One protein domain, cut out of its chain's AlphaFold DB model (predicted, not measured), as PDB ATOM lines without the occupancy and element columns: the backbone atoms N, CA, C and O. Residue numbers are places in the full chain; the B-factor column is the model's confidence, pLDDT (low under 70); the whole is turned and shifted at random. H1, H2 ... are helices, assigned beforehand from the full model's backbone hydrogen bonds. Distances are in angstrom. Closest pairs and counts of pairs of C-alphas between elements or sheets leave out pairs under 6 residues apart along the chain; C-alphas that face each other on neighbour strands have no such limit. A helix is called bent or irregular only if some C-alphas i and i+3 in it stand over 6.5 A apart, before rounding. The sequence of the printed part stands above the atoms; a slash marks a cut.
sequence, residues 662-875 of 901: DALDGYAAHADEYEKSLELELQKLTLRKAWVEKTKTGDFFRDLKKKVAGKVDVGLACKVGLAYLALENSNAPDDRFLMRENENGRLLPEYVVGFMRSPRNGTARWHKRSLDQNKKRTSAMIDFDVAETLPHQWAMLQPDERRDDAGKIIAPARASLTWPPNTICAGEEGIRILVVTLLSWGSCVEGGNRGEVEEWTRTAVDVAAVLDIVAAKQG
ATOM      1  N   ASP A 662     422.966 383.320 393.114       76.31
ATOM      2  CA  ASP A 662     422.823 383.443 394.577       76.31
ATOM      3  C   ASP A 662     422.535 384.872 395.079       76.31
ATOM      4  O   ASP A 662     422.064 385.053 396.201       76.31
ATOM      5  N   ALA A 663     422.850 385.906 394.291       78.12
ATOM      6  CA  ALA A 663     422.710 387.300 394.707       78.12
ATOM      7  C   ALA A 663     421.315 387.889 394.439       78.12
ATOM      8  O   ALA A 663     421.003 388.949 394.977       78.12
ATOM      9  N   LEU A 664     420.493 387.250 393.597       81.12
ATOM     10  CA  LEU A 664     419.226 387.818 393.115       81.12
ATOM     11  C   LEU A 664     418.067 387.667 394.114       81.12
ATOM     12  O   LEU A 664     417.166 388.512 394.151       81.12
ATOM     13  N   ASP A 665     418.101 386.626 394.946       83.69
ATOM     14  CA  ASP A 665     417.041 386.336 395.908       83.69
ATOM     15  C   ASP A 665     417.064 387.307 397.099       83.69
ATOM     16  O   ASP A 665     417.939 387.281 397.962       83.69
ATOM     17  N   GLY A 666     416.040 388.164 397.164       84.81
ATOM     18  CA  GLY A 666     415.778 389.055 398.301       84.81
ATOM     19  C   GLY A 666     415.629 390.537 397.952       84.81
ATOM     20  O   GLY A 666     415.094 391.291 398.767       84.81
ATOM     21  N   TYR A 667     416.010 390.972 396.742       90.88
ATOM     22  CA  TYR A 667     415.953 392.394 396.367       90.88
ATOM     23  C   TYR A 667     414.557 393.023 396.491       90.88
ATOM     24  O   TYR A 667     414.460 394.206 396.822       90.88
ATOM     25  N   ALA A 668     413.482 392.245 396.323       89.12
ATOM     26  CA  ALA A 668     412.101 392.704 396.491       89.12
ATOM     27  C   ALA A 668     411.858 393.447 397.823       89.12
ATOM     28  O   ALA A 668     411.211 394.493 397.824       89.12
ATOM     29  N   ALA A 669     412.447 392.991 398.937       90.31
ATOM     30  CA  ALA A 669     412.299 393.643 400.243       90.31
ATOM     31  C   ALA A 669     412.854 395.083 400.258       90.31
ATOM     32  O   ALA A 669     412.297 395.971 400.908       90.31
ATOM     33  N   HIS A 670     413.909 395.356 399.483       88.56
ATOM     34  CA  HIS A 670     414.448 396.708 399.350       88.56
ATOM     35  C   HIS A 670     413.522 397.652 398.580       88.56
ATOM     36  O   HIS A 670     413.639 398.857 398.782       88.56
ATOM     37  N   ALA A 671     412.596 397.161 397.745       91.12
ATOM     38  CA  ALA A 671     411.612 398.020 397.082       91.12
ATOM     39  C   ALA A 671     410.600 398.607 398.083       91.12
ATOM     40  O   ALA A 671     410.218 399.774 397.947       91.12
ATOM     41  N   ASP A 672     410.202 397.835 399.096       90.31
ATOM     42  CA  ASP A 672     409.253 398.263 400.131       90.31
ATOM     43  C   ASP A 672     409.912 399.185 401.164       90.31
ATOM     44  O   ASP A 672     409.367 400.236 401.504       90.31
ATOM     45  N   GLU A 673     411.130 398.863 401.611       94.94
ATOM     46  CA  GLU A 673     411.879 399.729 402.533       94.94
ATOM     47  C   GLU A 673     412.421 401.012 401.878       94.94
ATOM     48  O   GLU A 673     412.756 401.968 402.591       94.94
ATOM     49  N   TYR A 674     412.503 401.055 400.539       96.19
ATOM     50  CA  TYR A 674     413.208 402.097 399.788       96.19
ATOM     51  C   TYR A 674     412.842 403.513 400.215       96.19
ATOM     52  O   TYR A 674     413.728 404.298 400.519       96.19
ATOM     53  N   GLU A 675     411.554 403.852 400.253       96.12
ATOM     54  CA  GLU A 675     411.096 405.235 400.449       96.12
ATOM     55  C   GLU A 675     411.454 405.765 401.847       96.12
ATOM     56  O   GLU A 675     411.879 406.911 401.997       96.12
ATOM     57  N   LYS A 676     411.377 404.902 402.866       96.25
ATOM     58  CA  LYS A 676     411.753 405.220 404.250       96.25
ATOM     59  C   LYS A 676     413.266 405.420 404.390       96.25
ATOM     60  O   LYS A 676     413.703 406.375 405.031       96.25
ATOM     61  N   SER A 677     414.055 404.532 403.788       97.06
ATOM     62  CA  SER A 677     415.522 404.597 403.820       97.06
ATOM     63  C   SER A 677     416.063 405.745 402.959       97.06
ATOM     64  O   SER A 677     416.995 406.437 403.364       97.06
ATOM     65  N   LEU A 678     415.429 406.013 401.813       97.19
ATOM     66  CA  LEU A 678     415.763 407.095 400.891       97.19
ATOM     67  C   LEU A 678     415.652 408.463 401.563       97.19
ATOM     68  O   LEU A 678     416.597 409.243 401.495       97.19
ATOM     69  N   GLU A 679     414.527 408.766 402.214       97.38
ATOM     70  CA  GLU A 679     414.345 410.063 402.881       97.38
ATOM     71  C   GLU A 679     415.355 410.267 404.017       97.38
ATOM     72  O   GLU A 679     415.906 411.359 404.168       97.38
ATOM     73  N   LEU A 680     415.663 409.207 404.770       97.00
ATOM     74  CA  LEU A 680     416.641 409.238 405.856       97.00
ATOM     75  C   LEU A 680     418.068 409.502 405.336       97.00
ATOM     76  O   LEU A 680     418.779 410.346 405.890       97.00
ATOM     77  N   GLU A 681     418.489 408.841 404.252       97.12
ATOM     78  CA  GLU A 681     419.805 409.077 403.646       97.12
ATOM     79  C   GLU A 681     419.889 410.415 402.896       97.12
ATOM     80  O   GLU A 681     420.894 411.121 403.025       97.12
ATOM     81  N   LEU A 682     418.834 410.830 402.182       97.00
ATOM     82  CA  LEU A 682     418.763 412.155 401.556       97.00
ATOM     83  C   LEU A 682     418.795 413.280 402.596       97.00
ATOM     84  O   LEU A 682     419.428 414.307 402.345       97.00
ATOM     85  N   GLN A 683     418.166 413.107 403.765       96.56
ATOM     86  CA  GLN A 683     418.219 414.087 404.851       96.56
ATOM     87  C   GLN A 683     419.647 414.240 405.394       96.56
ATOM     88  O   GLN A 683     420.143 415.367 405.480       96.56
ATOM     89  N   LYS A 684     420.336 413.127 405.699       95.56
ATOM     90  CA  LYS A 684     421.760 413.132 406.088       95.56
ATOM     91  C   LYS A 684     422.625 413.831 405.037       95.56
ATOM     92  O   LYS A 684     423.436 414.697 405.373       95.56
ATOM     93  N   LEU A 685     422.425 413.484 403.765       95.56
ATOM     94  CA  LEU A 685     423.285 413.943 402.685       95.56
ATOM     95  C   LEU A 685     423.068 415.425 402.361       95.56
ATOM     96  O   LEU A 685     424.037 416.161 402.187       95.56
ATOM     97  N   THR A 686     421.819 415.897 402.365       95.81
ATOM     98  CA  THR A 686     421.460 417.305 402.099       95.81
ATOM     99  C   THR A 686     422.051 418.264 403.141       95.81
ATOM    100  O   THR A 686     422.416 419.392 402.810       95.81
ATOM    101  N   LEU A 687     422.225 417.813 404.390       94.88
ATOM    102  CA  LEU A 687     422.896 418.589 405.444       94.88
ATOM    103  C   LEU A 687     424.409 418.762 405.208       94.88
ATOM    104  O   LEU A 687     424.994 419.709 405.733       94.88
ATOM    105  N   ARG A 688     425.040 417.872 404.430       94.06
ATOM    106  CA  ARG A 688     426.487 417.882 404.139       94.06
ATOM    107  C   ARG A 688     426.819 418.432 402.752       94.06
ATOM    108  O   ARG A 688     427.731 419.243 402.617       94.06
ATOM    109  N   LYS A 689     426.101 417.982 401.723       95.44
ATOM    110  CA  LYS A 689     426.442 418.172 400.309       95.44
ATOM    111  C   LYS A 689     425.413 419.067 399.624       95.44
ATOM    112  O   LYS A 689     424.440 418.606 399.036       95.44
ATOM    113  N   ALA A 690     425.667 420.377 399.651       94.31
ATOM    114  CA  ALA A 690     424.791 421.392 399.051       94.31
ATOM    115  C   ALA A 690     424.541 421.200 397.537       94.31
ATOM    116  O   ALA A 690     423.588 421.755 396.987       94.31
ATOM    117  N   TRP A 691     425.364 420.399 396.850       94.31
ATOM    118  CA  TRP A 691     425.111 420.041 395.460       94.31
ATOM    119  C   TRP A 691     423.872 419.139 395.292       94.31
ATOM    120  O   TRP A 691     423.247 419.195 394.239       94.31
ATOM    121  N   VAL A 692     423.424 418.377 396.299       94.56
ATOM    122  CA  VAL A 692     422.221 417.517 396.193       94.56
ATOM    123  C   VAL A 692     420.971 418.335 395.837       94.56
ATOM    124  O   VAL A 692     420.234 417.962 394.921       94.56
ATOM    125  N   GLU A 693     420.790 419.493 396.485       92.94
ATOM    126  CA  GLU A 693     419.727 420.466 396.185       92.94
ATOM    127  C   GLU A 693     419.891 421.036 394.758       92.94
ATOM    128  O   GLU A 693     418.987 420.942 393.926       92.94
ATOM    129  N   LYS A 694     421.085 421.570 394.450       91.25
ATOM    130  CA  LYS A 694     421.479 422.171 393.152       91.25
ATOM    131  C   LYS A 694     421.234 421.237 391.960       91.25
ATOM    132  O   LYS A 694     420.856 421.688 390.880       91.25
ATOM    133  N   THR A 695     421.492 419.948 392.151       89.62
ATOM    134  CA  THR A 695     421.443 418.905 391.117       89.62
ATOM    135  C   THR A 695     420.087 418.220 390.985       89.62
ATOM    136  O   THR A 695     419.905 417.449 390.046       89.62
ATOM    137  N   LYS A 696     419.139 418.468 391.905       93.31
ATOM    138  CA  LYS A 696     417.870 417.723 392.002       93.31
ATOM    139  C   LYS A 696     418.066 416.204 392.142       93.31
ATOM    140  O   LYS A 696     417.225 415.416 391.717       93.31
ATOM    141  N   THR A 697     419.165 415.778 392.770       93.12
ATOM    142  CA  THR A 697     419.478 414.347 392.934       93.12
ATOM    143  C   THR A 697     418.429 413.634 393.806       93.12
ATOM    144  O   THR A 697     418.079 412.495 393.518       93.12
ATOM    145  N   GLY A 698     417.827 414.324 394.786       95.25
ATOM    146  CA  GLY A 698     416.683 413.795 395.544       95.25
ATOM    147  C   GLY A 698     415.436 413.532 394.687       95.25
ATOM    148  O   GLY A 698     414.834 412.468 394.803       95.25
ATOM    149  N   ASP A 699     415.084 414.447 393.774       95.44
ATOM    150  CA  ASP A 699     413.953 414.266 392.846       95.44
ATOM    151  C   ASP A 699     414.159 413.025 391.958       95.44
ATOM    152  O   ASP A 699     413.226 412.259 391.724       95.44
ATOM    153  N   PHE A 700     415.394 412.801 391.483       94.69
ATOM    154  CA  PHE A 700     415.732 411.643 390.651       94.69
ATOM    155  C   PHE A 700     415.480 410.313 391.374       94.69
ATOM    156  O   PHE A 700     414.850 409.429 390.793       94.69
ATOM    157  N   PHE A 701     415.943 410.184 392.622       96.56
ATOM    158  CA  PHE A 701     415.793 408.950 393.394       96.56
ATOM    159  C   PHE A 701     414.354 408.714 393.873       96.56
ATOM    160  O   PHE A 701     413.883 407.584 393.821       96.56
ATOM    161  N   ARG A 702     413.600 409.764 394.227       96.75
ATOM    162  CA  ARG A 702     412.164 409.635 394.556       96.75
ATOM    163  C   ARG A 702     411.338 409.088 393.388       96.75
ATOM    164  O   ARG A 702     410.460 408.255 393.584       96.75
ATOM    165  N   ASP A 703     411.655 409.506 392.165       96.56
ATOM    166  CA  ASP A 703     411.030 408.975 390.949       96.56
ATOM    167  C   ASP A 703     411.459 407.530 390.600       96.56
ATOM    168  O   ASP A 703     410.872 406.939 389.688       96.56
ATOM    169  N   LEU A 704     412.504 406.968 391.229       96.38
ATOM    170  CA  LEU A 704     413.219 405.802 390.696       96.38
ATOM    171  C   LEU A 704     412.307 404.586 390.506       96.38
ATOM    172  O   LEU A 704     412.203 404.098 389.379       96.38
ATOM    173  N   LYS A 705     411.585 404.163 391.558       96.88
ATOM    174  CA  LYS A 705     410.633 403.031 391.514       96.88
ATOM    175  C   LYS A 705     409.683 403.135 390.315       96.88
ATOM    176  O   LYS A 705     409.502 402.174 389.575       96.88
ATOM    177  N   LYS A 706     409.140 404.332 390.068       96.81
ATOM    178  CA  LYS A 706     408.200 404.622 388.972       96.81
ATOM    179  C   LYS A 706     408.843 404.578 387.578       96.81
ATOM    180  O   LYS A 706     408.145 404.322 386.600       96.81
ATOM    181  N   LYS A 707     410.145 404.855 387.457       95.44
ATOM    182  CA  LYS A 707     410.873 404.890 386.174       95.44
ATOM    183  C   LYS A 707     411.280 403.497 385.676       95.44
ATOM    184  O   LYS A 707     411.248 403.272 384.461       95.44
ATOM    185  N   VAL A 708     411.640 402.597 386.595       96.38
ATOM    186  CA  VAL A 708     412.125 401.229 386.298       96.38
ATOM    187  C   VAL A 708     411.040 400.145 386.350       96.38
ATOM    188  O   VAL A 708     411.232 399.079 385.768       96.38
ATOM    189  N   ALA A 709     409.897 400.409 386.996       96.44
ATOM    190  CA  ALA A 709     408.786 399.461 387.094       96.44
ATOM    191  C   ALA A 709     408.374 398.886 385.724       96.44
ATOM    192  O   ALA A 709     408.098 399.631 384.782       96.44
ATOM    193  N   GLY A 710     408.321 397.553 385.641       94.88
ATOM    194  CA  GLY A 710     407.948 396.819 384.428       94.88
ATOM    195  C   GLY A 710     409.035 396.732 383.347       94.88
ATOM    196  O   GLY A 710     408.702 396.412 382.210       94.88
ATOM    197  N   LYS A 711     410.303 397.039 383.668       95.75
ATOM    198  CA  LYS A 711     411.443 396.953 382.727       95.75
ATOM    199  C   LYS A 711     412.612 396.147 383.281       95.75
ATOM    200  O   LYS A 711     413.147 395.296 382.586       95.75
ATOM    201  N   VAL A 712     412.987 396.429 384.526       96.56
ATOM    202  CA  VAL A 712     414.065 395.763 385.271       96.56
ATOM    203  C   VAL A 712     413.639 395.586 386.731       96.56
ATOM    204  O   VAL A 712     412.616 396.147 387.140       96.56
ATOM    205  N   ASP A 713     414.397 394.826 387.526       96.50
ATOM    206  CA  ASP A 713     414.038 394.610 388.929       96.50
ATOM    207  C   ASP A 713     414.058 395.921 389.739       96.50
ATOM    208  O   ASP A 713     415.050 396.658 389.807       96.50
ATOM    209  N   VAL A 714     412.913 396.217 390.359       97.06
ATOM    210  CA  VAL A 714     412.682 397.464 391.094       97.06
ATOM    211  C   VAL A 714     413.458 397.474 392.411       97.06
ATOM    212  O   VAL A 714     413.953 398.527 392.814       97.06
ATOM    213  N   GLY A 715     413.586 396.323 393.072       97.19
ATOM    214  CA  GLY A 715     414.298 396.169 394.335       97.19
ATOM    215  C   GLY A 715     415.805 396.349 394.180       97.19
ATOM    216  O   GLY A 715     416.424 397.074 394.960       97.19
ATOM    217  N   LEU A 716     416.379 395.789 393.119       97.25
ATOM    218  CA  LEU A 716     417.783 395.929 392.748       97.25
ATOM    219  C   LEU A 716     418.112 397.376 392.361       97.25
ATOM    220  O   LEU A 716     419.085 397.941 392.858       97.25
ATOM    221  N   ALA A 717     417.256 398.033 391.569       97.56
ATOM    222  CA  ALA A 717     417.397 399.464 391.287       97.56
ATOM    223  C   ALA A 717     417.355 400.313 392.576       97.56
ATOM    224  O   ALA A 717     418.177 401.217 392.762       97.56
ATOM    225  N   CYS A 718     416.438 399.998 393.499       97.94
ATOM    226  CA  CYS A 718     416.362 400.633 394.816       97.94
ATOM    227  C   CYS A 718     417.639 400.398 395.639       97.94
ATOM    228  O   CYS A 718     418.178 401.342 396.217       97.94
ATOM    229  N   LYS A 719     418.169 399.170 395.639       97.56
ATOM    230  CA  LYS A 719     419.396 398.786 396.342       97.56
ATOM    231  C   LYS A 719     420.636 399.494 395.786       97.56
ATOM    232  O   LYS A 719     421.388 400.054 396.578       97.56
ATOM    233  N   VAL A 720     420.801 399.590 394.465       98.00
ATOM    234  CA  VAL A 720     421.847 400.421 393.826       98.00
ATOM    235  C   VAL A 720     421.739 401.883 394.278       98.00
ATOM    236  O   VAL A 720     422.742 402.497 394.643       98.00
ATOM    237  N   GLY A 721     420.522 402.439 394.313       97.69
ATOM    238  CA  GLY A 721     420.282 403.802 394.794       97.69
ATOM    239  C   GLY A 721     420.670 404.010 396.264       97.69
ATOM    240  O   GLY A 721     421.307 405.010 396.592       97.69
ATOM    241  N   LEU A 722     420.335 403.062 397.145       97.81
ATOM    242  CA  LEU A 722     420.697 403.116 398.566       97.81
ATOM    243  C   LEU A 722     422.204 402.914 398.797       97.81
ATOM    244  O   LEU A 722     422.784 403.657 399.586       97.81
ATOM    245  N   ALA A 723     422.850 401.985 398.087       98.00
ATOM    246  CA  ALA A 723     424.297 401.750 398.173       98.00
ATOM    247  C   ALA A 723     425.099 402.991 397.737       98.00
ATOM    248  O   ALA A 723     426.054 403.401 398.400       98.00
ATOM    249  N   TYR A 724     424.656 403.668 396.672       98.19
ATOM    250  CA  TYR A 724     425.218 404.955 396.260       98.19
ATOM    251  C   TYR A 724     425.033 406.049 397.323       98.19
ATOM    252  O   TYR A 724     425.986 406.754 397.649       98.19
ATOM    253  N   LEU A 725     423.839 406.181 397.910       97.75
ATOM    254  CA  LEU A 725     423.603 407.161 398.976       97.75
ATOM    255  C   LEU A 725     424.398 406.845 400.256       97.75
ATOM    256  O   LEU A 725     424.819 407.774 400.945       97.75
ATOM    257  N   ALA A 726     424.676 405.569 400.539       97.62
ATOM    258  CA  ALA A 726     425.569 405.150 401.618       97.62
ATOM    259  C   ALA A 726     427.033 405.541 401.342       97.62
ATOM    260  O   ALA A 726     427.683 406.096 402.231       97.62
ATOM    261  N   LEU A 727     427.536 405.349 400.112       97.62
ATOM    262  CA  LEU A 727     428.856 405.849 399.702       97.62
ATOM    263  C   LEU A 727     428.936 407.371 399.850       97.62
ATOM    264  O   LEU A 727     429.868 407.889 400.461       97.62
ATOM    265  N   GLU A 728     427.933 408.092 399.356       97.50
ATOM    266  CA  GLU A 728     427.856 409.547 399.486       97.50
ATOM    267  C   GLU A 728     427.799 410.007 400.956       97.50
ATOM    268  O   GLU A 728     428.355 411.055 401.298       97.50
ATOM    269  N   ASN A 729     427.195 409.209 401.848       97.12
ATOM    270  CA  ASN A 729     427.159 409.459 403.289       97.12
ATOM    271  C   ASN A 729     428.389 408.950 404.078       97.12
ATOM    272  O   ASN A 729     428.497 409.250 405.272       97.12
ATOM    273  N   SER A 730     429.356 408.287 403.446       96.81
ATOM    274  CA  SER A 730     430.602 407.825 404.086       96.81
ATOM    275  C   SER A 730     431.644 408.954 404.293       96.81
ATOM    276  O   SER A 730     431.344 410.139 404.076       96.81
ATOM    277  N   ASN A 731     432.867 408.606 404.725       96.00
ATOM    278  CA  ASN A 731     434.047 409.489 404.650       96.00
ATOM    279  C   ASN A 731     434.777 409.429 403.284       96.00
ATOM    280  O   ASN A 731     435.853 410.013 403.170       96.00
ATOM    281  N   ALA A 732     434.230 408.755 402.260       95.56
ATOM    282  CA  ALA A 732     434.802 408.756 400.910       95.56
ATOM    283  C   ALA A 732     435.005 410.198 400.407       95.56
ATOM    284  O   ALA A 732     434.127 411.042 400.632       95.56
ATOM    285  N   PRO A 733     436.127 410.504 399.733       94.75
ATOM    286  CA  PRO A 733     436.398 411.859 399.286       94.75
ATOM    287  C   PRO A 733     435.453 412.275 398.148       94.75
ATOM    288  O   PRO A 733     435.095 411.465 397.286       94.75
ATOM    289  N   ASP A 734     435.084 413.561 398.131       95.00
ATOM    290  CA  ASP A 734     434.324 414.220 397.052       95.00
ATOM    291  C   ASP A 734     435.246 414.531 395.846       95.00
ATOM    292  O   ASP A 734     435.343 415.668 395.380       95.00
ATOM    293  N   ASP A 735     435.972 413.512 395.383       94.25
ATOM    294  CA  ASP A 735     436.934 413.595 394.284       94.25
ATOM    295  C   ASP A 735     436.290 413.379 392.909       94.25
ATOM    296  O   ASP A 735     435.241 412.751 392.746       94.25
ATOM    297  N   ARG A 736     436.965 413.890 391.877       91.38
ATOM    298  CA  ARG A 736     436.534 413.749 390.486       91.38
ATOM    299  C   ARG A 736     436.746 412.316 390.002       91.38
ATOM    300  O   ARG A 736     437.880 411.852 389.924       91.38
ATOM    301  N   PHE A 737     435.660 411.662 389.604       91.75
ATOM    302  CA  PHE A 737     435.681 410.357 388.953       91.75
ATOM    303  C   PHE A 737     436.552 410.376 387.689       91.75
ATOM    304  O   PHE A 737     436.465 411.303 386.878       91.75
ATOM    305  N   LEU A 738     437.377 409.341 387.512       91.62
ATOM    306  CA  LEU A 738     438.227 409.158 386.339       91.62
ATOM    307  C   LEU A 738     437.778 407.931 385.534       91.62
ATOM    308  O   LEU A 738     437.974 406.792 385.954       91.62
ATOM    309  N   MET A 739     437.215 408.175 384.348       92.62
ATOM    310  CA  MET A 739     437.066 407.143 383.317       92.62
ATOM    311  C   MET A 739     438.443 406.641 382.868       92.62
ATOM    312  O   MET A 739     439.395 407.424 382.802       92.62
ATOM    313  N   ARG A 740     438.529 405.358 382.509       94.12
ATOM    314  CA  ARG A 740     439.711 404.778 381.851       94.12
ATOM    315  C   ARG A 740     439.483 404.694 380.345       94.12
ATOM    316  O   ARG A 740     438.357 404.487 379.903       94.12
ATOM    317  N   GLU A 741     440.550 404.862 379.573       94.06
ATOM    318  CA  GLU A 741     440.533 404.585 378.136       94.06
ATOM    319  C   GLU A 741     440.508 403.067 377.922       94.06
ATOM    320  O   GLU A 741     441.196 402.337 378.637       94.06
ATOM    321  N   ASN A 742     439.705 402.599 376.963       91.06
ATOM    322  CA  ASN A 742     439.729 401.205 376.528       91.06
ATOM    323  C   ASN A 742     440.976 400.909 375.675       91.06
ATOM    324  O   ASN A 742     441.755 401.808 375.355       91.06
ATOM    325  N   GLU A 743     441.128 399.659 375.241       90.00
ATOM    326  CA  GLU A 743     442.232 399.185 374.385       90.00
ATOM    327  C   GLU A 743     442.468 400.045 373.127       90.00
ATOM    328  O   GLU A 743     443.591 400.173 372.646       90.00
ATOM    329  N   ASN A 744     441.412 400.691 372.620       91.69
ATOM    330  CA  ASN A 744     441.445 401.565 371.446       91.69
ATOM    331  C   ASN A 744     441.785 403.036 371.777       91.69
ATOM    332  O   ASN A 744     441.625 403.912 370.921       91.69
ATOM    333  N   GLY A 745     442.197 403.346 373.011       93.19
ATOM    334  CA  GLY A 745     442.473 404.712 373.473       93.19
ATOM    335  C   GLY A 745     441.222 405.595 373.557       93.19
ATOM    336  O   GLY A 745     441.311 406.818 373.423       93.19
ATOM    337  N   ARG A 746     440.027 404.998 373.702       91.81
ATOM    338  CA  ARG A 746     438.746 405.721 373.742       91.81
ATOM    339  C   ARG A 746     438.106 405.639 375.121       91.81
ATOM    340  O   ARG A 746     437.989 404.572 375.713       91.81
ATOM    341  N   LEU A 747     437.625 406.781 375.602       90.38
ATOM    342  CA  LEU A 747     436.763 406.861 376.778       90.38
ATOM    343  C   LEU A 747     435.317 406.549 376.349       90.38
ATOM    344  O   LEU A 747     434.710 407.339 375.622       90.38
ATOM    345  N   LEU A 748     434.772 405.414 376.791       88.44
ATOM    346  CA  LEU A 748     433.394 404.973 376.526       88.44
ATOM    347  C   LEU A 748     432.677 404.662 377.857       88.44
ATOM    348  O   LEU A 748     433.362 404.298 378.808       88.44
ATOM    349  N   PRO A 749     431.341 404.809 377.974       89.38
ATOM    350  CA  PRO A 749     430.414 405.346 376.977       89.38
ATOM    351  C   PRO A 749     430.680 406.826 376.687       89.38
ATOM    352  O   PRO A 749     430.936 407.620 377.597       89.38
ATOM    353  N   GLU A 750     430.604 407.228 375.420       85.31
ATOM    354  CA  GLU A 750     431.065 408.559 375.013       85.31
ATOM    355  C   GLU A 750     430.187 409.682 375.609       85.31
ATOM    356  O   GLU A 750     430.661 410.797 375.846       85.31
ATOM    357  N   TYR A 751     428.908 409.413 375.921       81.88
ATOM    358  CA  TYR A 751     428.050 410.374 376.632       81.88
ATOM    359  C   TYR A 751     428.558 410.702 378.043       81.88
ATOM    360  O   TYR A 751     428.416 411.847 378.472       81.88
ATOM    361  N   VAL A 752     429.193 409.761 378.756       84.69
ATOM    362  CA  VAL A 752     429.761 410.012 380.096       84.69
ATOM    363  C   VAL A 752     430.867 411.065 379.980       84.69
ATOM    364  O   VAL A 752     430.884 412.035 380.737       84.69
ATOM    365  N   VAL A 753     431.704 410.961 378.945       86.19
ATOM    366  CA  VAL A 753     432.751 411.939 378.602       86.19
ATOM    367  C   VAL A 753     432.154 413.301 378.246       86.19
ATOM    368  O   VAL A 753     432.616 414.336 378.738       86.19
ATOM    369  N   GLY A 754     431.119 413.315 377.401       83.94
ATOM    370  CA  GLY A 754     430.402 414.528 377.002       83.94
ATOM    371  C   GLY A 754     429.790 415.262 378.199       83.94
ATOM    372  O   GLY A 754     429.900 416.487 378.302       83.94
ATOM    373  N   PHE A 755     429.234 414.512 379.152       81.00
ATOM    374  CA  PHE A 755     428.778 415.043 380.430       81.00
ATOM    375  C   PHE A 755     429.940 415.538 381.297       81.00
ATOM    376  O   PHE A 755     429.896 416.687 381.715       81.00
ATOM    377  N   MET A 756     431.011 414.768 381.516       82.50
ATOM    378  CA  MET A 756     432.164 415.190 382.339       82.50
ATOM    379  C   MET A 756     432.873 416.462 381.834       82.50
ATOM    380  O   MET A 756     433.559 417.130 382.612       82.50
ATOM    381  N   ARG A 757     432.724 416.804 380.547       84.44
ATOM    382  CA  ARG A 757     433.261 418.027 379.914       84.44
ATOM    383  C   ARG A 757     432.315 419.235 379.962       84.44
ATOM    384  O   ARG A 757     432.736 420.345 379.635       84.44
ATOM    385  N   SER A 758     431.049 419.043 380.320       81.94
ATOM    386  CA  SER A 758     430.053 420.114 380.391       81.94
ATOM    387  C   SER A 758     430.262 420.994 381.647       81.94
ATOM    388  O   SER A 758     430.967 420.611 382.582       81.94
ATOM    389  N   PRO A 759     429.681 422.210 381.700       74.50
ATOM    390  CA  PRO A 759     429.538 422.987 382.932       74.50
ATOM    391  C   PRO A 759     428.181 422.754 383.633       74.50
ATOM    392  O   PRO A 759     427.834 423.485 384.561       74.50
ATOM    393  N   ARG A 760     427.361 421.795 383.168       71.25
ATOM    394  CA  ARG A 760     425.983 421.533 383.650       71.25
ATOM    395  C   ARG A 760     425.785 420.130 384.251       71.25
ATOM    396  O   ARG A 760     424.660 419.658 384.357       71.25
ATOM    397  N   ASN A 761     426.867 419.471 384.653       67.44
ATOM    398  CA  ASN A 761     426.939 418.028 384.957       67.44
ATOM    399  C   ASN A 761     425.990 417.623 386.092       67.44
ATOM    400  O   ASN A 761     425.391 416.548 386.087       67.44
ATOM    401  N   GLY A 762     425.783 418.540 387.037       62.94
ATOM    402  CA  GLY A 762     424.812 418.386 388.102       62.94
ATOM    403  C   GLY A 762     423.369 418.183 387.621       62.94
ATOM    404  O   GLY A 762     422.653 417.375 388.207       62.94
ATOM    405  N   THR A 763     422.947 418.864 386.551       64.75
ATOM    406  CA  THR A 763     421.550 418.923 386.070       64.75
ATOM    407  C   THR A 763     421.304 418.139 384.776       64.75
ATOM    408  O   THR A 763     420.386 418.456 384.014       64.75
ATOM    409  N   ALA A 764     422.101 417.092 384.541       61.47
ATOM    410  CA  ALA A 764     421.894 416.111 383.481       61.47
ATOM    411  C   ALA A 764     420.455 415.556 383.491       61.47
ATOM    412  O   ALA A 764     420.040 414.877 384.431       61.47
ATOM    413  N   ARG A 765     419.685 415.840 382.433       72.12
ATOM    414  CA  ARG A 765     418.408 415.172 382.165       72.12
ATOM    415  C   ARG A 765     418.664 414.029 381.200       72.12
ATOM    416  O   ARG A 765     418.770 414.271 380.006       72.12
ATOM    417  N   TRP A 766     418.727 412.812 381.717       73.06
ATOM    418  CA  TRP A 766     418.757 411.616 380.885       73.06
ATOM    419  C   TRP A 766     417.438 411.499 380.114       73.06
ATOM    420  O   TRP A 766     416.353 411.442 380.699       73.06
ATOM    421  N   HIS A 767     417.534 411.563 378.792       77.00
ATOM    422  CA  HIS A 767     416.434 411.338 377.863       77.00
ATOM    423  C   HIS A 767     416.384 409.865 377.439       77.00
ATOM    424  O   HIS A 767     417.232 409.064 377.831       77.00
ATOM    425  N   LYS A 768     415.376 409.508 376.633       82.12
ATOM    426  CA  LYS A 768     415.291 408.180 376.014       82.12
ATOM    427  C   LYS A 768     416.608 407.839 375.296       82.12
ATOM    428  O   LYS A 768     417.222 408.722 374.691       82.12
ATOM    429  N   ARG A 769     416.991 406.562 375.346       83.12
ATOM    430  CA  ARG A 769     418.064 405.958 374.537       83.12
ATOM    431  C   ARG A 769     417.901 406.326 373.058       83.12
ATOM    432  O   ARG A 769     416.769 406.450 372.578       83.12
ATOM    433  N   SER A 770     419.004 406.499 372.329       83.75
ATOM    434  CA  SER A 770     418.922 406.601 370.868       83.75
ATOM    435  C   SER A 770     418.512 405.249 370.290       83.75
ATOM    436  O   SER A 770     419.252 404.282 370.422       83.75
ATOM    437  N   LEU A 771     417.334 405.185 369.664       78.62
ATOM    438  CA  LEU A 771     416.885 403.993 368.933       78.62
ATOM    439  C   LEU A 771     417.604 403.852 367.584       78.62
ATOM    440  O   LEU A 771     417.823 402.745 367.113       78.62
ATOM    441  N   ASP A 772     418.008 404.975 366.981       78.44
ATOM    442  CA  ASP A 772     418.745 404.993 365.720       78.44
ATOM    443  C   ASP A 772     420.215 405.339 365.967       78.44
ATOM    444  O   ASP A 772     420.522 406.388 366.544       78.44
ATOM    445  N   GLN A 773     421.120 404.518 365.433       77.06
ATOM    446  CA  GLN A 773     422.556 404.821 365.353       77.06
ATOM    447  C   GLN A 773     422.822 406.085 364.509       77.06
ATOM    448  O   GLN A 773     423.728 406.861 364.796       77.06
ATOM    449  N   ASN A 774     421.977 406.328 363.499       80.12
ATOM    450  CA  ASN A 774     422.111 407.433 362.544       80.12
ATOM    451  C   ASN A 774     421.537 408.776 363.035       80.12
ATOM    452  O   ASN A 774     421.716 409.797 362.365       80.12
ATOM    453  N   LYS A 775     420.819 408.828 364.169       78.50
ATOM    454  CA  LYS A 775     420.293 410.104 364.684       78.50
ATOM    455  C   LYS A 775     421.408 410.906 365.344       78.50
ATOM    456  O   LYS A 775     422.113 410.407 366.215       78.50
ATOM    457  N   LYS A 776     421.529 412.185 364.966       75.88
ATOM    458  CA  LYS A 776     422.533 413.108 365.513       75.88
ATOM    459  C   LYS A 776     422.405 413.203 367.036       75.88
ATOM    460  O   LYS A 776     421.530 413.892 367.562       75.88
ATOM    461  N   ARG A 777     423.313 412.505 367.714       69.69
ATOM    462  CA  ARG A 777     423.422 412.367 369.164       69.69
ATOM    463  C   ARG A 777     423.342 413.719 369.870       69.69
ATOM    464  O   ARG A 777     424.150 414.617 369.627       69.69
ATOM    465  N   THR A 778     422.359 413.864 370.756       75.44
ATOM    466  CA  THR A 778     422.300 414.994 371.692       75.44
ATOM    467  C   THR A 778     423.029 414.607 372.974       75.44
ATOM    468  O   THR A 778     422.945 413.460 373.406       75.44
ATOM    469  N   SER A 779     423.697 415.557 373.630       67.75
ATOM    470  CA  SER A 779     424.482 415.327 374.859       67.75
ATOM    471  C   SER A 779     423.652 414.992 376.112       67.75
ATOM    472  O   SER A 779     424.126 415.160 377.230       67.75
ATOM    473  N   ALA A 780     422.400 414.576 375.926       71.88
ATOM    474  CA  ALA A 780     421.441 414.220 376.963       71.88
ATOM    475  C   ALA A 780     420.679 412.915 376.658       71.88
ATOM    476  O   ALA A 780     419.882 412.466 377.481       71.88
ATOM    477  N   MET A 781     420.910 412.295 375.496       83.19
ATOM    478  CA  MET A 781     420.443 410.940 375.198       83.19
ATOM    479  C   MET A 781     421.466 409.919 375.701       83.19
ATOM    480  O   MET A 781     422.659 410.207 375.763       83.19
ATOM    481  N   ILE A 782     420.980 408.736 376.068       85.62
ATOM    482  CA  ILE A 782     421.828 407.569 376.329       85.62
ATOM    483  C   ILE A 782     422.189 406.957 374.968       85.62
ATOM    484  O   ILE A 782     421.305 406.811 374.114       85.62
ATOM    485  N   ASP A 783     423.465 406.629 374.757       86.31
ATOM    486  CA  ASP A 783     423.930 406.039 373.495       86.31
ATOM    487  C   ASP A 783     423.331 404.628 373.311       86.31
ATOM    488  O   ASP A 783     422.929 403.965 374.272       86.31
ATOM    489  N   PHE A 784     423.165 404.193 372.059       89.69
ATOM    490  CA  PHE A 784     422.452 402.945 371.748       89.69
ATOM    491  C   PHE A 784     423.180 401.707 372.308       89.69
ATOM    492  O   PHE A 784     422.532 400.733 372.694       89.69
ATOM    493  N   ASP A 785     424.506 401.796 372.412       91.75
ATOM    494  CA  ASP A 785     425.469 400.787 372.862       91.75
ATOM    495  C   ASP A 785     425.653 400.720 374.392       91.75
ATOM    496  O   ASP A 785     426.538 400.020 374.874       91.75
ATOM    497  N   VAL A 786     424.827 401.425 375.181       93.62
ATOM    498  CA  VAL A 786     424.960 401.500 376.653       93.62
ATOM    499  C   VAL A 786     425.065 400.137 377.346       93.62
ATOM    500  O   VAL A 786     425.775 400.017 378.343       93.62
ATOM    501  N   ALA A 787     424.402 399.113 376.804       94.56
ATOM    502  CA  ALA A 787     424.416 397.750 377.330       94.56
ATOM    503  C   ALA A 787     425.763 397.020 377.156       94.56
ATOM    504  O   ALA A 787     425.977 395.997 377.787       94.56
ATOM    505  N   GLU A 788     426.665 397.554 376.334       94.69
ATOM    506  CA  GLU A 788     428.016 397.042 376.085       94.69
ATOM    507  C   GLU A 788     429.062 398.000 376.680       94.69
ATOM    508  O   GLU A 788     429.942 397.609 377.453       94.69
ATOM    509  N   THR A 789     428.922 399.299 376.396       95.12
ATOM    510  CA  THR A 789     429.905 400.313 376.790       95.12
ATOM    511  C   THR A 789     429.903 400.613 378.290       95.12
ATOM    512  O   THR A 789     430.961 400.926 378.841       95.12
ATOM    513  N   LEU A 790     428.759 400.507 378.984       95.62
ATOM    514  CA  LEU A 790     428.697 400.760 380.427       95.62
ATOM    515  C   LEU A 790     429.253 399.594 381.267       95.62
ATOM    516  O   LEU A 790     430.069 399.887 382.146       95.62
ATOM    517  N   PRO A 791     428.902 398.311 381.023       97.19
ATOM    518  CA  PRO A 791     429.518 397.188 381.735       97.19
ATOM    519  C   PRO A 791     431.032 397.110 381.498       97.19
ATOM    520  O   PRO A 791     431.789 396.944 382.455       97.19
ATOM    521  N   HIS A 792     431.499 397.343 380.266       96.19
ATOM    522  CA  HIS A 792     432.933 397.359 379.959       96.19
ATOM    523  C   HIS A 792     433.664 398.500 380.695       96.19
ATOM    524  O   HIS A 792     434.696 398.276 381.332       96.19
ATOM    525  N   GLN A 793     433.099 399.715 380.733       96.12
ATOM    526  CA  GLN A 793     433.659 400.799 381.551       96.12
ATOM    527  C   GLN A 793     433.608 400.489 383.055       96.12
ATOM    528  O   GLN A 793     434.532 400.868 383.776       96.12
ATOM    529  N   TRP A 794     432.577 399.799 383.546       97.12
ATOM    530  CA  TRP A 794     432.499 399.378 384.944       97.12
ATOM    531  C   TRP A 794     433.587 398.357 385.307       97.12
ATOM    532  O   TRP A 794     434.237 398.499 386.347       97.12
ATOM    533  N   ALA A 795     433.855 397.391 384.426       96.94
ATOM    534  CA  ALA A 795     434.946 396.435 384.574       96.94
ATOM    535  C   ALA A 795     436.320 397.110 384.541       96.94
ATOM    536  O   ALA A 795     437.155 396.846 385.409       96.94
ATOM    537  N   MET A 796     436.535 398.083 383.648       95.62
ATOM    538  CA  MET A 796     437.772 398.873 383.615       95.62
ATOM    539  C   MET A 796     438.085 399.605 384.940       95.62
ATOM    540  O   MET A 796     439.254 399.886 385.212       95.62
ATOM    541  N   LEU A 797     437.089 399.869 385.794       95.50
ATOM    542  CA  LEU A 797     437.258 400.526 387.101       95.50
ATOM    543  C   LEU A 797     437.548 399.570 388.269       95.50
ATOM    544  O   LEU A 797     437.909 400.040 389.353       95.50
ATOM    545  N   GLN A 798     437.386 398.260 388.067       96.94
ATOM    546  CA  GLN A 798     437.624 397.259 389.105       96.94
ATOM    547  C   GLN A 798     439.122 397.074 389.417       96.94
ATOM    548  O   GLN A 798     439.967 397.403 388.579       96.94
ATOM    549  N   PRO A 799     439.457 396.549 390.614       96.88
ATOM    550  CA  PRO A 799     440.792 396.034 390.915       96.88
ATOM    551  C   PRO A 799     441.205 394.942 389.921       96.88
ATOM    552  O   PRO A 799     440.355 394.177 389.459       96.88
ATOM    553  N   ASP A 800     442.498 394.849 389.620       96.56
ATOM    554  CA  ASP A 800     443.038 393.868 388.674       96.56
ATOM    555  C   ASP A 800     442.803 392.425 389.150       96.56
ATOM    556  O   ASP A 800     442.494 391.553 388.348       96.56
ATOM    557  N   GLU A 801     442.785 392.184 390.466       97.12
ATOM    558  CA  GLU A 801     442.511 390.872 391.074       97.12
ATOM    559  C   GLU A 801     441.049 390.400 390.910       97.12
ATOM    560  O   GLU A 801     440.691 389.312 391.367       97.12
ATOM    561  N   ARG A 802     440.181 391.218 390.294       97.25
ATOM    562  CA  ARG A 802     438.825 390.821 389.879       97.25
ATOM    563  C   ARG A 802     438.734 390.413 388.410       97.25
ATOM    564  O   ARG A 802     437.630 390.055 387.995       97.25
ATOM    565  N   ARG A 803     439.808 390.534 387.622       97.00
ATOM    566  CA  ARG A 803     439.745 390.521 386.154       97.00
ATOM    567  C   ARG A 803     440.584 389.425 385.510       97.00
ATOM    568  O   ARG A 803     441.563 388.977 386.096       97.00
ATOM    569  N   ASP A 804     440.181 389.013 384.313       96.56
ATOM    570  CA  ASP A 804     441.034 388.255 383.394       96.56
ATOM    571  C   ASP A 804     441.829 389.179 382.454       96.56
ATOM    572  O   ASP A 804     441.662 390.404 382.451       96.56
ATOM    573  N   ASP A 805     442.690 388.574 381.633       94.56
ATOM    574  CA  ASP A 805     443.503 389.262 380.623       94.56
ATOM    575  C   ASP A 805     442.664 389.924 379.507       94.56
ATOM    576  O   ASP A 805     443.173 390.778 378.784       94.56
ATOM    577  N   ALA A 806     441.377 389.569 379.382       93.19
ATOM    578  CA  ALA A 806     440.401 390.198 378.486       93.19
ATOM    579  C   ALA A 806     439.582 391.310 379.183       93.19
ATOM    580  O   ALA A 806     438.599 391.816 378.636       93.19
ATOM    581  N   GLY A 807     439.956 391.684 380.412       94.44
ATOM    582  CA  GLY A 807     439.319 392.738 381.195       94.44
ATOM    583  C   GLY A 807     437.933 392.394 381.748       94.44
ATOM    584  O   GLY A 807     437.313 393.265 382.367       94.44
ATOM    585  N   LYS A 808     437.440 391.161 381.570       96.69
ATOM    586  CA  LYS A 808     436.157 390.713 382.127       96.69
ATOM    587  C   LYS A 808     436.272 390.509 383.626       96.69
ATOM    588  O   LYS A 808     437.323 390.149 384.144       96.69
ATOM    589  N   ILE A 809     435.172 390.708 384.341       97.50
ATOM    590  CA  ILE A 809     435.106 390.486 385.782       97.50
ATOM    591  C   ILE A 809     434.879 388.986 386.026       97.50
ATOM    592  O   ILE A 809     433.808 388.466 385.714       97.50
ATOM    593  N   ILE A 810     435.873 388.305 386.603       97.31
ATOM    594  CA  ILE A 810     435.882 386.854 386.886       97.31
ATOM    595  C   ILE A 810     435.498 386.494 388.329       97.31
ATOM    596  O   ILE A 810     435.305 385.322 388.642       97.31
ATOM    597  N   ALA A 811     435.405 387.472 389.234       96.25
ATOM    598  CA  ALA A 811     435.118 387.217 390.647       96.25
ATOM    599  C   ALA A 811     434.221 388.299 391.278       96.25
ATOM    600  O   ALA A 811     434.421 389.487 390.996       96.25
ATOM    601  N   PRO A 812     433.291 387.940 392.188       96.81
ATOM    602  CA  PRO A 812     432.443 388.896 392.901       96.81
ATOM    603  C   PRO A 812     433.252 389.837 393.804       96.81
ATOM    604  O   PRO A 812     434.353 389.510 394.258       96.81
ATOM    605  N   ALA A 813     432.694 391.014 394.094       96.69
ATOM    606  CA  ALA A 813     433.325 392.003 394.960       96.69
ATOM    607  C   ALA A 813     433.494 391.477 396.399       96.69
ATOM    608  O   ALA A 813     432.584 390.884 396.976       96.69
ATOM    609  N   ARG A 814     434.669 391.704 397.003       97.12
ATOM    610  CA  ARG A 814     435.019 391.224 398.354       97.12
ATOM    611  C   ARG A 814     435.664 392.326 399.187       97.12
ATOM    612  O   ARG A 814     436.474 393.100 398.686       97.12
ATOM    613  N   ALA A 815     435.379 392.340 400.489       97.12
ATOM    614  CA  ALA A 815     435.926 393.322 401.432       97.12
ATOM    615  C   ALA A 815     437.464 393.279 401.585       97.12
ATOM    616  O   ALA A 815     438.053 394.229 402.097       97.12
ATOM    617  N   SER A 816     438.140 392.230 401.114       97.06
ATOM    618  CA  SER A 816     439.606 392.153 401.070       97.06
ATOM    619  C   SER A 816     440.242 393.023 399.975       97.06
ATOM    620  O   SER A 816     441.362 393.484 400.164       97.06
ATOM    621  N   LEU A 817     439.544 393.283 398.864       97.00
ATOM    622  CA  LEU A 817     440.116 393.897 397.656       97.00
ATOM    623  C   LEU A 817     440.484 395.373 397.845       97.00
ATOM    624  O   LEU A 817     439.808 396.098 398.581       97.00
ATOM    625  N   THR A 818     441.518 395.848 397.152       94.94
ATOM    626  CA  THR A 818     441.922 397.262 397.187       94.94
ATOM    627  C   THR A 818     441.444 397.966 395.926       94.94
ATOM    628  O   THR A 818     441.927 397.693 394.834       94.94
ATOM    629  N   TRP A 819     440.492 398.893 396.062       93.00
ATOM    630  CA  TRP A 819     440.060 399.708 394.928       93.00
ATOM    631  C   TRP A 819     441.155 400.703 394.532       93.00
ATOM    632  O   TRP A 819     441.685 401.383 395.416       93.00
ATOM    633  N   PRO A 820     441.493 400.814 393.232       90.31
ATOM    634  CA  PRO A 820     442.456 401.803 392.770       90.31
ATOM    635  C   PRO A 820     442.006 403.225 393.149       90.31
ATOM    636  O   PRO A 820     440.808 403.521 393.104       90.31
ATOM    637  N   PRO A 821     442.929 404.130 393.517       86.44
ATOM    638  CA  PRO A 821     442.562 405.492 393.878       86.44
ATOM    639  C   PRO A 821     441.843 406.193 392.717       86.44
ATOM    640  O   PRO A 821     442.165 405.992 391.546       86.44
ATOM    641  N   ASN A 822     440.874 407.044 393.055       84.81
ATOM    642  CA  ASN A 822     440.092 407.874 392.131       84.81
ATOM    643  C   ASN A 822     439.159 407.133 391.139       84.81
ATOM    644  O   ASN A 822     438.539 407.791 390.299       84.81
ATOM    645  N   THR A 823     438.983 405.803 391.236       88.62
ATOM    646  CA  THR A 823     437.983 405.082 390.413       88.62
ATOM    647  C   THR A 823     436.567 405.139 390.985       88.62
ATOM    648  O   THR A 823     435.613 405.244 390.217       88.62
ATOM    649  N   ILE A 824     436.403 405.096 392.314       95.06
ATOM    650  CA  ILE A 824     435.092 405.087 392.991       95.06
ATOM    651  C   ILE A 824     435.080 406.132 394.115       95.06
ATOM    652  O   ILE A 824     435.304 405.827 395.286       95.06
ATOM    653  N   CYS A 825     434.819 407.382 393.732       95.12
ATOM    654  CA  CYS A 825     434.742 408.537 394.633       95.12
ATOM    655  C   CYS A 825     433.318 409.099 394.726       95.12
ATOM    656  O   CYS A 825     432.491 408.889 393.836       95.12
ATOM    657  N   ALA A 826     433.037 409.818 395.810       96.56
ATOM    658  CA  ALA A 826     431.752 410.464 396.061       96.56
ATOM    659  C   ALA A 826     431.687 411.865 395.408       96.56
ATOM    660  O   ALA A 826     432.665 412.336 394.834       96.56
ATOM    661  N   GLY A 827     430.556 412.567 395.513       95.38
ATOM    662  CA  GLY A 827     430.457 413.991 395.168       95.38
ATOM    663  C   GLY A 827     429.857 414.311 393.791       95.38
ATOM    664  O   GLY A 827     429.488 413.434 393.011       95.38
ATOM    665  N   GLU A 828     429.740 415.611 393.473       94.19
ATOM    666  CA  GLU A 828     429.016 416.081 392.273       94.19
ATOM    667  C   GLU A 828     429.641 415.588 390.953       94.19
ATOM    668  O   GLU A 828     428.910 415.297 390.002       94.19
ATOM    669  N   GLU A 829     430.974 415.479 390.914       92.12
ATOM    670  CA  GLU A 829     431.760 414.933 389.795       92.12
ATOM    671  C   GLU A 829     432.284 413.504 390.070       92.12
ATOM    672  O   GLU A 829     433.161 413.035 389.348       92.12
ATOM    673  N   GLY A 830     431.774 412.818 391.102       94.31
ATOM    674  CA  GLY A 830     432.157 411.451 391.475       94.31
ATOM    675  C   GLY A 830     431.422 410.356 390.685       94.31
ATOM    676  O   GLY A 830     430.821 410.601 389.634       94.31
ATOM    677  N   ILE A 831     431.413 409.127 391.223       95.62
ATOM    678  CA  ILE A 831     430.817 407.925 390.596       95.62
ATOM    679  C   ILE A 831     429.308 408.065 390.313       95.62
ATOM    680  O   ILE A 831     428.748 407.317 389.508       95.62
ATOM    681  N   ARG A 832     428.666 409.081 390.912       94.88
ATOM    682  CA  ARG A 832     427.315 409.583 390.615       94.88
ATOM    683  C   ARG A 832     426.948 409.484 389.137       94.88
ATOM    684  O   ARG A 832     425.834 409.077 388.820       94.88
ATOM    685  N   ILE A 833     427.856 409.866 388.235       92.31
ATOM    686  CA  ILE A 833     427.564 409.858 386.800       92.31
ATOM    687  C   ILE A 833     427.264 408.448 386.274       92.31
ATOM    688  O   ILE A 833     426.265 408.291 385.575       92.31
ATOM    689  N   LEU A 834     428.036 407.424 386.655       94.75
ATOM    690  CA  LEU A 834     427.792 406.040 386.233       94.75
ATOM    691  C   LEU A 834     426.573 405.427 386.932       94.75
ATOM    692  O   LEU A 834     425.793 404.733 386.286       94.75
ATOM    693  N   VAL A 835     426.341 405.734 388.212       96.62
ATOM    694  CA  VAL A 835     425.164 405.223 388.941       96.62
ATOM    695  C   VAL A 835     423.862 405.770 388.351       96.62
ATOM    696  O   VAL A 835     422.945 405.013 388.037       96.62
ATOM    697  N   VAL A 836     423.771 407.089 388.152       94.44
ATOM    698  CA  VAL A 836     422.576 407.715 387.562       94.44
ATOM    699  C   VAL A 836     422.409 407.275 386.101       94.44
ATOM    700  O   VAL A 836     421.277 407.098 385.652       94.44
ATOM    701  N   THR A 837     423.509 407.017 385.384       94.06
ATOM    702  CA  THR A 837     423.498 406.394 384.051       94.06
ATOM    703  C   THR A 837     422.867 405.001 384.081       94.06
ATOM    704  O   THR A 837     421.887 404.781 383.378       94.06
ATOM    705  N   LEU A 838     423.372 404.081 384.911       96.62
ATOM    706  CA  LEU A 838     422.886 402.700 385.033       96.62
ATOM    707  C   LEU A 838     421.388 402.647 385.361       96.62
ATOM    708  O   LEU A 838     420.625 401.912 384.736       96.62
ATOM    709  N   LEU A 839     420.943 403.472 386.308       96.81
ATOM    710  CA  LEU A 839     419.532 403.564 386.685       96.81
ATOM    711  C   LEU A 839     418.666 404.184 385.572       96.81
ATOM    712  O   LEU A 839     417.500 403.818 385.411       96.81
ATOM    713  N   SER A 840     419.230 405.087 384.765       94.81
ATOM    714  CA  SER A 840     418.540 405.664 383.604       94.81
ATOM    715  C   SER A 840     418.489 404.692 382.417       94.81
ATOM    716  O   SER A 840     417.469 404.653 381.728       94.81
ATOM    717  N   TRP A 841     419.521 403.863 382.223       95.44
ATOM    718  CA  TRP A 841     419.522 402.733 381.286       95.44
ATOM    719  C   TRP A 841     418.437 401.722 381.669       95.44
ATOM    720  O   TRP A 841     417.575 401.456 380.840       95.44
ATOM    721  N   GLY A 842     418.358 401.302 382.937       96.25
ATOM    722  CA  GLY A 842     417.275 400.444 383.451       96.25
ATOM    723  C   GLY A 842     415.868 401.020 383.222       96.25
ATOM    724  O   GLY A 842     414.915 400.293 382.962       96.25
ATOM    725  N   SER A 843     415.730 402.351 383.230       95.44
ATOM    726  CA  SER A 843     414.473 403.030 382.872       95.44
ATOM    727  C   SER A 843     414.192 403.127 381.360       95.44
ATOM    728  O   SER A 843     413.092 403.535 380.972       95.44
ATOM    729  N   CYS A 844     415.156 402.758 380.517       94.56
ATOM    730  CA  CYS A 844     415.089 402.747 379.054       94.56
ATOM    731  C   CYS A 844     415.108 401.338 378.433       94.56
ATOM    732  O   CYS A 844     414.853 401.251 377.234       94.56
ATOM    733  N   VAL A 845     415.385 400.270 379.196       94.06
ATOM    734  CA  VAL A 845     415.306 398.888 378.689       94.06
ATOM    735  C   VAL A 845     413.879 398.593 378.224       94.06
ATOM    736  O   VAL A 845     412.903 398.907 378.914       94.06
ATOM    737  N   GLU A 846     413.752 397.995 377.043       90.50
ATOM    738  CA  GLU A 846     412.475 397.524 376.515       90.50
ATOM    739  C   GLU A 846     412.231 396.097 377.016       90.50
ATOM    740  O   GLU A 846     413.066 395.221 376.811       90.50
ATOM    741  N   GLY A 847     411.091 395.846 377.668       84.50
ATOM    742  CA  GLY A 847     410.833 394.599 378.413       84.50
ATOM    743  C   GLY A 847     410.790 393.298 377.594       84.50
ATOM    744  O   GLY A 847     410.577 392.236 378.170       84.50
ATOM    745  N   GLY A 848     410.980 393.361 376.272       86.31
ATOM    746  CA  GLY A 848     411.210 392.191 375.419       86.31
ATOM    747  C   GLY A 848     412.688 391.798 375.273       86.31
ATOM    748  O   GLY A 848     412.974 390.655 374.925       86.31
ATOM    749  N   ASN A 849     413.639 392.701 375.547       93.31
ATOM    750  CA  ASN A 849     415.067 392.441 375.363       93.31
ATOM    751  C   ASN A 849     415.684 391.757 376.597       93.31
ATOM    752  O   ASN A 849     416.360 392.393 377.409       93.31
ATOM    753  N   ARG A 850     415.439 390.449 376.743       94.19
ATOM    754  CA  ARG A 850     415.895 389.659 377.901       94.19
ATOM    755  C   ARG A 850     417.407 389.763 378.152       94.19
ATOM    756  O   ARG A 850     417.793 389.914 379.305       94.19
ATOM    757  N   GLY A 851     418.241 389.727 377.108       94.44
ATOM    758  CA  GLY A 851     419.701 389.824 377.257       94.44
ATOM    759  C   GLY A 851     420.154 391.167 377.839       94.44
ATOM    760  O   GLY A 851     421.023 391.209 378.703       94.44
ATOM    761  N   GLU A 852     419.500 392.265 377.453       94.56
ATOM    762  CA  GLU A 852     419.781 393.591 378.018       94.56
ATOM    763  C   GLU A 852     419.275 393.740 379.460       94.56
ATOM    764  O   GLU A 852     419.958 394.351 380.280       94.56
ATOM    765  N   VAL A 853     418.118 393.151 379.797       95.50
ATOM    766  CA  VAL A 853     417.656 393.056 381.196       95.50
ATOM    767  C   VAL A 853     418.667 392.270 382.037       95.50
ATOM    768  O   VAL A 853     418.943 392.646 383.176       95.50
ATOM    769  N   GLU A 854     419.243 391.203 381.485       95.19
ATOM    770  CA  GLU A 854     420.200 390.349 382.183       95.19
ATOM    771  C   GLU A 854     421.562 391.032 382.390       95.19
ATOM    772  O   GLU A 854     422.033 391.084 383.525       95.19
ATOM    773  N   GLU A 855     422.159 391.649 381.365       95.75
ATOM    774  CA  GLU A 855     423.427 392.387 381.519       95.75
ATOM    775  C   GLU A 855     423.256 393.639 382.402       95.75
ATOM    776  O   GLU A 855     424.135 393.956 383.212       95.75
ATOM    777  N   TRP A 856     422.094 394.312 382.345       96.81
ATOM    778  CA  TRP A 856     421.744 395.363 383.311       96.81
ATOM    779  C   TRP A 856     421.711 394.814 384.737       96.81
ATOM    780  O   TRP A 856     422.258 395.435 385.648       96.81
ATOM    781  N   THR A 857     421.099 393.644 384.932       96.25
ATOM    782  CA  THR A 857     420.966 392.994 386.243       96.25
ATOM    783  C   THR A 857     422.335 392.601 386.795       96.25
ATOM    784  O   THR A 857     422.651 392.982 387.922       96.25
ATOM    785  N   ARG A 858     423.189 391.945 385.994       96.44
ATOM    786  CA  ARG A 858     424.577 391.606 386.365       96.44
ATOM    787  C   ARG A 858     425.362 392.861 386.775       96.44
ATOM    788  O   ARG A 858     425.949 392.923 387.856       96.44
ATOM    789  N   THR A 859     425.272 393.920 385.968       97.38
ATOM    790  CA  THR A 859     425.913 395.215 386.257       97.38
ATOM    791  C   THR A 859     425.385 395.857 387.541       97.38
ATOM    792  O   THR A 859     426.162 396.381 388.336       97.38
ATOM    793  N   ALA A 860     424.074 395.813 387.780       97.62
ATOM    794  CA  ALA A 860     423.446 396.422 388.947       97.62
ATOM    795  C   ALA A 860     423.750 395.682 390.256       97.62
ATOM    796  O   ALA A 860     423.989 396.343 391.270       97.62
ATOM    797  N   VAL A 861     423.811 394.345 390.240       97.19
ATOM    798  CA  VAL A 861     424.255 393.539 391.392       97.19
ATOM    799  C   VAL A 861     425.683 393.919 391.781       97.19
ATOM    800  O   VAL A 861     425.942 394.240 392.945       97.19
ATOM    801  N   ASP A 862     426.601 393.963 390.811       97.69
ATOM    802  CA  ASP A 862     428.003 394.266 391.098       97.69
ATOM    803  C   ASP A 862     428.217 395.713 391.559       97.69
ATOM    804  O   ASP A 862     428.927 395.959 392.535       97.69
ATOM    805  N   VAL A 863     427.549 396.677 390.916       97.88
ATOM    806  CA  VAL A 863     427.580 398.087 391.329       97.88
ATOM    807  C   VAL A 863     427.057 398.251 392.757       97.88
ATOM    808  O   VAL A 863     427.695 398.947 393.546       97.88
ATOM    809  N   ALA A 864     425.957 397.594 393.138       97.75
ATOM    810  CA  ALA A 864     425.463 397.643 394.514       97.75
ATOM    811  C   ALA A 864     426.482 397.071 395.518       97.75
ATOM    812  O   ALA A 864     426.802 397.737 396.506       97.75
ATOM    813  N   ALA A 865     427.024 395.879 395.247       97.00
ATOM    814  CA  ALA A 865     427.976 395.206 396.131       97.00
ATOM    815  C   ALA A 865     429.285 396.001 396.303       97.00
ATOM    816  O   ALA A 865     429.776 396.171 397.420       97.00
ATOM    817  N   VAL A 866     429.838 396.538 395.213       97.56
ATOM    818  CA  VAL A 866     431.051 397.365 395.255       97.56
ATOM    819  C   VAL A 866     430.810 398.672 396.012       97.56
ATOM    820  O   VAL A 866     431.634 399.040 396.852       97.56
ATOM    821  N   LEU A 867     429.696 399.371 395.760       98.00
ATOM    822  CA  LEU A 867     429.382 400.630 396.445       98.00
ATOM    823  C   LEU A 867     429.207 400.429 397.958       98.00
ATOM    824  O   LEU A 867     429.769 401.211 398.726       98.00
ATOM    825  N   ASP A 868     428.513 399.367 398.385       97.75
ATOM    826  CA  ASP A 868     428.404 398.986 399.801       97.75
ATOM    827  C   ASP A 868     429.791 398.760 400.433       97.75
ATOM    828  O   ASP A 868     430.075 399.284 401.511       97.75
ATOM    829  N   ILE A 869     430.674 398.000 399.770       97.62
ATOM    830  CA  ILE A 869     432.003 397.675 400.312       97.62
ATOM    831  C   ILE A 869     432.889 398.925 400.398       97.62
ATOM    832  O   ILE A 869     433.555 399.128 401.416       97.62
ATOM    833  N   VAL A 870     432.895 399.789 399.376       96.88
ATOM    834  CA  VAL A 870     433.672 401.042 399.411       96.88
ATOM    835  C   VAL A 870     433.123 401.983 400.490       96.88
ATOM    836  O   VAL A 870     433.907 402.533 401.266       96.88
ATOM    837  N   ALA A 871     431.797 402.102 400.628       97.06
ATOM    838  CA  ALA A 871     431.167 402.869 401.703       97.06
ATOM    839  C   ALA A 871     431.541 402.332 403.098       97.06
ATOM    840  O   ALA A 871     431.887 403.109 403.989       97.06
ATOM    841  N   ALA A 872     431.528 401.007 403.278       97.00
ATOM    842  CA  ALA A 872     431.906 400.352 404.527       97.00
ATOM    843  C   ALA A 872     433.392 400.554 404.869       97.00
ATOM    844  O   ALA A 872     433.711 400.849 406.020       97.00
ATOM    845  N   LYS A 873     434.298 400.471 403.880       96.25
ATOM    846  CA  LYS A 873     435.740 400.723 404.069       96.25
ATOM    847  C   LYS A 873     436.051 402.155 404.482       96.25
ATOM    848  O   LYS A 873     436.923 402.368 405.318       96.25
ATOM    849  N   GLN A 874     435.345 403.126 403.908       96.12
ATOM    850  CA  GLN A 874     435.493 404.538 404.270       96.12
ATOM    851  C   GLN A 874     434.757 404.883 405.577       96.12
ATOM    852  O   GLN A 874     435.023 405.918 406.189       96.12
ATOM    853  N   GLY A 875     433.843 404.020 406.028       96.19
ATOM    854  CA  GLY A 875     433.070 404.172 407.256       96.19
ATOM    855  C   GLY A 875     432.027 405.300 407.204       96.19
ATOM    856  O   GLY A 875     432.074 406.173 406.332       96.19
TER     857      GLY A 875
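This is residues 662 to 875 of the 901 residues of an uncharacterized protein of Peniophora sp. CONT (UniProt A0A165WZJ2). The long helix H9 forms a bundle with H5, H7 and H8, with H8 nearest the middle of the domain; the kinked helix H1 packs on H5, which lies between H1 and H9. The short helices H2, H3 and H4 and the lone H6 complete the set, and long unnamed stretches make up much of the rest. The printed part has 214 residues with nine named helices, H1 to H9 in order, and no named strand: all helix. It is compact, with a radius of gyration of the C-alphas of 16.2 A, and spans 43 by 39 by 36 A.

H9, residues 850 to 874, runs 36.1 A from C-alpha 850 at (415.895, 389.659, 377.901) to C-alpha 874 at (435.493, 404.538, 404.270). H5 is residues 714 to 729, 22.4 A; H8, 832 to 842, 15.4 A; H7, 786 to 796, 14.8 A. H1, residues 667 to 688, 28.7 A, is irregular, with C-alphas 672 and 675 7.2 A apart and a kink of 63 degrees near residue 674. H2 is 691 to 695, H3 697 to 702, H4 704 to 708 and H6 750 to 756.

H9 touches H5 at a shallow tilt of 26 degrees, the same way; their closest C-alphas, Leu 727 and Ala 871, are 4.3 A apart. H8 and H9 form a hairpin, closest at C-alphas 842 and 856, 6.8 A. H5 touches H1 at C-alphas 715 and 671, 4.3 A. H3 touches H1, H4 touches H5, and H2 touches H1 only at the corner, only just, with 3 pairs within 8 A. H6 is near H7. Every O i to N i+4 pair is within hydrogen-bond range except in H1, 13 of 18, and H7, 6 of 7.

The farthest C-alphas, Asn 774 and Gly 875, are 46.2 A apart. The printed part has no cut. The links H5 to H6, H6 to H7 and H7 to H8 are long. Residues 761 to 764, 777 and 779 are under pLDDT 70.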